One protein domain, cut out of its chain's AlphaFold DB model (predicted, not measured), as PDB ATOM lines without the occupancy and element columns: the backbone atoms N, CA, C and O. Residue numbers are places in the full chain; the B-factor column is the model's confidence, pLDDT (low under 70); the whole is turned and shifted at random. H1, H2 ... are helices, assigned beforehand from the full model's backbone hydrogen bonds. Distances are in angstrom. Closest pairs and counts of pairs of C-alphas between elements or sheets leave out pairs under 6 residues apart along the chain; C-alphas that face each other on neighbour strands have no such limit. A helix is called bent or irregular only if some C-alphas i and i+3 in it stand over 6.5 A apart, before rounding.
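This is residues 39 to 87 of the 87 residues of an uncharacterized protein of Gigaspora rosea (UniProt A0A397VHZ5). One long straight helix, H1, makes the length of this model, and at its far end the chain folds back through a short link into a much shorter helix, H2, like a lopsided, open V. The two helices do not pack on each other: H2 slants back on one side of the last part of H1 with a gap between them, and residues 39 to 59 of H1 stick out as a free arm. The printed part has 49 residues with two named helices, H1 then H2, and no named strand; the class is all helix. The whole is only just loose, close to extended, with a radius of gyration of the C-alphas of 14.2 A, and it spans 43 by 22 by 16 A.

H1, residues 39 to 66, and H2, residues 74 to 84, are apart, with no C-alpha of the one within 8 A of the other. A short link of 7 residues, 67 to 73, joins them. Residues 65 to 70 stand free, and so do residues 81 to 87, of which 81 to 84 belong to H2. In H1 every pair of O i and N i+4 is within hydrogen-bond range; in H2 it is 6 of 7.

H1 has 28 residues and measures 40.2 A from C-alpha 39 at (113.939, 252.619, 216.965) to C-alpha 66 at (90.676, 260.737, 248.713). H2 has 11 residues and measures 16.1 A, from Gln 74 to Ile 84, whose C-alpha is at (99.710, 271.618, 236.703). Neither helix is bent.

The outline is only just elongated. The two C-alphas farthest apart are those of Pro 39 and Asp 68, at 44.6 A. The printed part has no cut, and Gly 87 is the chain's last residue. The mean pLDDT of the printed part is 70.5; residues 67 to 81 and 83 to 87 are under 70.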
ATOM      1  N   PRO A  39     115.301 253.030 216.616       76.06
ATOM      2  CA  PRO A  39     113.939 252.619 216.965       76.06
ATOM      3  C   PRO A  39     113.824 252.003 218.371       76.06
ATOM      4  O   PRO A  39     112.870 252.294 219.090       76.06
ATOM      5  N   ASP A  40     114.835 251.251 218.816       78.44
ATOM      6  CA  ASP A  40     114.869 250.675 220.166       78.44
ATOM      7  C   ASP A  40     114.948 251.733 221.274       78.44
ATOM      8  O   ASP A  40     114.360 251.570 222.346       78.44
ATOM      9  N   LEU A  41     115.678 252.831 221.046       77.06
ATOM     10  CA  LEU A  41     115.774 253.912 222.026       77.06
ATOM     11  C   LEU A  41     114.496 254.751 222.069       77.06
ATOM     12  O   LEU A  41     114.092 255.147 223.162       77.06
ATOM     13  N   LYS A  42     113.841 254.965 220.922       78.69
ATOM     14  CA  LYS A  42     112.521 255.613 220.859       78.69
ATOM     15  C   LYS A  42     111.517 254.865 221.730       78.69
ATOM     16  O   LYS A  42     110.970 255.443 222.659       78.69
ATOM     17  N   HIS A  43     111.430 253.543 221.573       78.62
ATOM     18  CA  HIS A  43     110.547 252.707 222.392       78.62
ATOM     19  C   HIS A  43     110.859 252.788 223.901       78.62
ATOM     20  O   HIS A  43     109.961 252.736 224.745       78.62
ATOM     21  N   LYS A  44     112.133 252.918 224.293       75.19
ATOM     22  CA  LYS A  44     112.518 253.092 225.707       75.19
ATOM     23  C   LYS A  44     112.127 254.456 226.267       75.19
ATOM     24  O   LYS A  44     111.786 254.532 227.443       75.19
ATOM     25  N   ILE A  45     112.205 255.512 225.465       77.12
ATOM     26  CA  ILE A  45     111.782 256.856 225.871       77.12
ATOM     27  C   ILE A  45     110.261 256.893 225.969       77.12
ATOM     28  O   ILE A  45     109.748 257.236 227.028       77.12
ATOM     29  N   ASP A  46     109.559 256.407 224.946       76.75
ATOM     30  CA  ASP A  46     108.098 256.371 224.922       76.75
ATOM     31  C   ASP A  46     107.548 255.538 226.089       76.75
ATOM     32  O   ASP A  46     106.618 255.949 226.770       76.75
ATOM     33  N   SER A  47     108.154 254.385 226.397       76.56
ATOM     34  CA  SER A  47     107.736 253.569 227.550       76.56
ATOM     35  C   SER A  47     108.044 254.211 228.906       76.56
ATOM     36  O   SER A  47     107.342 253.931 229.880       76.56
ATOM     37  N   ARG A  48     109.071 255.064 229.001       74.25
ATOM     38  CA  ARG A  48     109.351 255.855 230.209       74.25
ATOM     39  C   ARG A  48     108.357 256.996 230.362       74.25
ATOM     40  O   ARG A  48     107.750 257.104 231.419       74.25
ATOM     41  N   GLU A  49     108.136 257.764 229.305       74.94
ATOM     42  CA  GLU A  49     107.168 258.861 229.282       74.94
ATOM     43  C   GLU A  49     105.750 258.347 229.561       74.94
ATOM     44  O   GLU A  49     105.023 258.897 230.383       74.94
ATOM     45  N   GLN A  50     105.375 257.208 228.974       71.75
ATOM     46  CA  GLN A  50     104.116 256.542 229.289       71.75
ATOM     47  C   GLN A  50     104.031 256.144 230.763       71.75
ATOM     48  O   GLN A  50     102.981 256.338 231.371       71.75
ATOM     49  N   ARG A  51     105.102 255.611 231.367       73.44
ATOM     50  CA  ARG A  51     105.111 255.268 232.800       73.44
ATOM     51  C   ARG A  51     104.963 256.497 233.688       73.44
ATOM     52  O   ARG A  51     104.184 256.446 234.631       73.44
ATOM     53  N   GLU A  52     105.669 257.580 233.386       77.69
ATOM     54  CA  GLU A  52     105.566 258.842 234.128       77.69
ATOM     55  C   GLU A  52     104.146 259.415 234.047       77.69
ATOM     56  O   GLU A  52     103.551 259.735 235.075       77.69
ATOM     57  N   ASN A  53     103.546 259.412 232.853       72.88
ATOM     58  CA  ASN A  53     102.156 259.822 232.658       72.88
ATOM     59  C   ASN A  53     101.170 258.931 233.432       72.88
ATOM     60  O   ASN A  53     100.235 259.442 234.045       72.88
ATOM     61  N   HIS A  54     101.375 257.609 233.459       70.06
ATOM     62  CA  HIS A  54     100.528 256.700 234.242       70.06
ATOM     63  C   HIS A  54     100.645 256.951 235.749       70.06
ATOM     64  O   HIS A  54      99.635 256.886 236.447       70.06
ATOM     65  N   ILE A  55     101.846 257.250 236.252       79.00
ATOM     66  CA  ILE A  55     102.061 257.585 237.666       79.00
ATOM     67  C   ILE A  55     101.337 258.890 238.011       79.00
ATOM     68  O   ILE A  55     100.588 258.917 238.984       79.00
ATOM     69  N   ALA A  56     101.476 259.928 237.181       78.00
ATOM     70  CA  ALA A  56     100.786 261.201 237.377       78.00
ATOM     71  C   ALA A  56      99.254 261.044 237.347       78.00
ATOM     72  O   ALA A  56      98.549 261.598 238.189       78.00
ATOM     73  N   ILE A  57      98.722 260.236 236.423       78.75
ATOM     74  CA  ILE A  57      97.285 259.930 236.355       78.75
ATOM     75  C   ILE A  57      96.829 259.137 237.586       78.75
ATOM     76  O   ILE A  57      95.776 259.446 238.138       78.75
ATOM     77  N   MET A  58      97.596 258.144 238.050       76.56
ATOM     78  CA  MET A  58      97.266 257.400 239.273       76.56
ATOM     79  C   MET A  58      97.275 258.295 240.511       76.56
ATOM     80  O   MET A  58      96.416 258.146 241.376       76.56
ATOM     81  N   GLU A  59      98.220 259.225 240.606       81.31
ATOM     82  CA  GLU A  59      98.293 260.182 241.705       81.31
ATOM     83  C   GLU A  59      97.091 261.134 241.695       81.31
ATOM     84  O   GLU A  59      96.465 261.349 242.734       81.31
ATOM     85  N   LEU A  60      96.685 261.610 240.513       75.31
ATOM     86  CA  LEU A  60      95.442 262.361 240.338       75.31
ATOM     87  C   LEU A  60      94.222 261.527 240.741       75.31
ATOM     88  O   LEU A  60      93.392 262.003 241.507       75.31
ATOM     89  N   MET A  61      94.124 260.276 240.285       72.19
ATOM     90  CA  MET A  61      93.029 259.371 240.655       72.19
ATOM     91  C   MET A  61      92.979 259.125 242.161       72.19
ATOM     92  O   MET A  61      91.894 259.119 242.730       72.19
ATOM     93  N   LYS A  62      94.133 258.970 242.817       77.38
ATOM     94  CA  LYS A  62      94.228 258.804 244.268       77.38
ATOM     95  C   LYS A  62      93.772 260.065 244.999       77.38
ATOM     96  O   LYS A  62      92.965 259.963 245.911       77.38
ATOM     97  N   LYS A  63      94.203 261.249 244.553       74.06
ATOM     98  CA  LYS A  63      93.791 262.542 245.123       74.06
ATOM     99  C   LYS A  63      92.297 262.818 244.922       74.06
ATOM    100  O   LYS A  63      91.657 263.387 245.800       74.06
ATOM    101  N   VAL A  64      91.733 262.397 243.788       70.81
ATOM    102  CA  VAL A  64      90.287 262.467 243.526       70.81
ATOM    103  C   VAL A  64      89.528 261.431 244.359       70.81
ATOM    104  O   VAL A  64      88.472 261.763 244.868       70.81
ATOM    105  N   ALA A  65      90.064 260.222 244.559       70.88
ATOM    106  CA  ALA A  65      89.448 259.184 245.394       70.88
ATOM    107  C   ALA A  65      89.517 259.489 246.902       70.88
ATOM    108  O   ALA A  65      88.633 259.083 247.649       70.88
ATOM    109  N   GLU A  66      90.558 260.194 247.353       72.94
ATOM    110  CA  GLU A  66      90.676 260.737 248.713       72.94
ATOM    111  C   GLU A  66      89.784 261.973 248.920       72.94
ATOM    112  O   GLU A  66      89.454 262.318 250.056       72.94
ATOM    113  N   SER A  67      89.379 262.648 247.838       65.50
ATOM    114  CA  SER A  67      88.386 263.714 247.891       65.50
ATOM    115  C   SER A  67      86.989 263.100 247.906       65.50
ATOM    116  O   SER A  67      86.618 262.357 247.008       65.50
ATOM    117  N   ASP A  68      86.175 263.457 248.895       64.19
ATOM    118  CA  ASP A  68      84.800 262.967 249.112       64.19
ATOM    119  C   ASP A  68      83.792 263.412 248.014       64.19
ATOM    120  O   ASP A  68      82.580 263.477 248.220       64.19
ATOM    121  N   LYS A  69      84.297 263.818 246.842       63.94
ATOM    122  CA  LYS A  69      83.564 264.452 245.748       63.94
ATOM    123  C   LYS A  69      83.558 263.533 244.520       63.94
ATOM    124  O   LYS A  69      84.572 262.919 244.199       63.94
ATOM    125  N   PRO A  70      82.433 263.430 243.796       63.94
ATOM    126  CA  PRO A  70      82.295 262.480 242.699       63.94
ATOM    127  C   PRO A  70      83.230 262.771 241.510       63.94
ATOM    128  O   PRO A  70      83.386 263.914 241.084       63.94
ATOM    129  N   ILE A  71      83.761 261.698 240.914       57.06
ATOM    130  CA  ILE A  71      84.770 261.676 239.828       57.06
ATOM    131  C   ILE A  71      84.343 262.454 238.555       57.06
ATOM    132  O   ILE A  71      85.188 262.841 237.754       57.06
ATOM    133  N   TYR A  72      83.046 262.698 238.341       61.84
ATOM    134  CA  TYR A  72      82.485 263.302 237.118       61.84
ATOM    135  C   TYR A  72      82.309 264.834 237.164       61.84
ATOM    136  O   TYR A  72      81.743 265.415 236.234       61.84
ATOM    137  N   ASP A  73      82.785 265.509 238.211       64.75
ATOM    138  CA  ASP A  73      82.665 266.963 238.332       64.75
ATOM    139  C   ASP A  73      83.669 267.709 237.423       64.75
ATOM    140  O   ASP A  73      84.854 267.871 237.725       64.75
ATOM    141  N   GLN A  74      83.173 268.179 236.275       62.25
ATOM    142  CA  GLN A  74      83.931 268.861 235.215       62.25
ATOM    143  C   GLN A  74      84.678 270.123 235.694       62.25
ATOM    144  O   GLN A  74      85.673 270.526 235.084       62.25
ATOM    145  N   TYR A  75      84.220 270.765 236.774       67.38
ATOM    146  CA  TYR A  75      84.836 271.987 237.295       67.38
ATOM    147  C   TYR A  75      86.171 271.713 237.995       67.38
ATOM    148  O   TYR A  75      87.111 272.492 237.840       67.38
ATOM    149  N   GLN A  76      86.300 270.574 238.677       64.00
ATOM    150  CA  GLN A  76      87.510 270.212 239.422       64.00
ATOM    151  C   GLN A  76      88.686 269.887 238.495       64.00
ATOM    152  O   GLN A  76      89.812 270.316 238.740       64.00
ATOM    153  N   LEU A  77      88.419 269.203 237.378       64.88
ATOM    154  CA  LEU A  77      89.437 268.860 236.378       64.88
ATOM    155  C   LEU A  77      90.091 270.113 235.776       64.88
ATOM    156  O   LEU A  77      91.299 270.140 235.545       64.88
ATOM    157  N   ARG A  78      89.312 271.186 235.584       69.44
ATOM    158  CA  ARG A  78      89.823 272.471 235.079       69.44
ATOM    159  C   ARG A  78      90.699 273.208 236.087       69.44
ATOM    160  O   ARG A  78      91.618 273.910 235.669       69.44
ATOM    161  N   GLU A  79      90.416 273.098 237.383       69.00
ATOM    162  CA  GLU A  79      91.240 273.727 238.422       69.00
ATOM    163  C   GLU A  79      92.558 272.977 238.623       69.00
ATOM    164  O   GLU A  79      93.616 273.603 238.641       69.00
ATOM    165  N   LEU A  80      92.520 271.644 238.622       67.19
ATOM    166  CA  LEU A  80      93.719 270.802 238.682       67.19
ATOM    167  C   LEU A  80      94.623 271.004 237.458       67.19
ATOM    168  O   LEU A  80      95.840 271.113 237.586       67.19
ATOM    169  N   GLN A  81      94.037 271.142 236.266       65.94
ATOM    170  CA  GLN A  81      94.809 271.415 235.054       65.94
ATOM    171  C   GLN A  81      95.458 272.811 235.066       65.94
ATOM    172  O   GLN A  81      96.523 273.001 234.478       65.94
ATOM    173  N   LYS A  82      94.865 273.784 235.773       70.31
ATOM    174  CA  LYS A  82      95.487 275.095 236.018       70.31
ATOM    175  C   LYS A  82      96.619 275.037 237.042       70.31
ATOM    176  O   LYS A  82      97.546 275.830 236.907       70.31
ATOM    177  N   GLU A  83      96.550 274.160 238.045       65.38
ATOM    178  CA  GLU A  83      97.653 273.944 238.993       65.38
ATOM    179  C   GLU A  83      98.865 273.303 238.307       65.38
ATOM    180  O   GLU A  83      99.985 273.766 238.501       65.38
ATOM    181  N   ILE A  84      98.640 272.311 237.440       64.44
ATOM    182  CA  ILE A  84      99.710 271.618 236.703       64.44
ATOM    183  C   ILE A  84     100.431 272.560 235.726       64.44
ATOM    184  O   ILE A  84     101.647 272.505 235.610       64.44
ATOM    185  N   ASN A  85      99.710 273.457 235.046       63.66
ATOM    186  CA  ASN A  85     100.293 274.356 234.038       63.66
ATOM    187  C   ASN A  85     100.967 275.615 234.635       63.66
ATOM    188  O   ASN A  85     101.324 276.536 233.900       63.66
ATOM    189  N   LYS A  86     101.055 275.703 235.971       55.69
ATOM    190  CA  LYS A  86     101.625 276.836 236.718       55.69
ATOM    191  C   LYS A  86     103.004 276.545 237.333       55.69
ATOM    192  O   LYS A  86     103.599 277.486 237.858       55.69
ATOM    193  N   GLY A  87     103.468 275.294 237.306       46.94
ATOM    194  CA  GLY A  87     104.830 274.883 237.683       46.94
ATOM    195  C   GLY A  87     105.701 274.667 236.456       46.94
ATOM    196  O   GLY A  87     106.929 274.854 236.590       46.94
TER     197      GLY A  87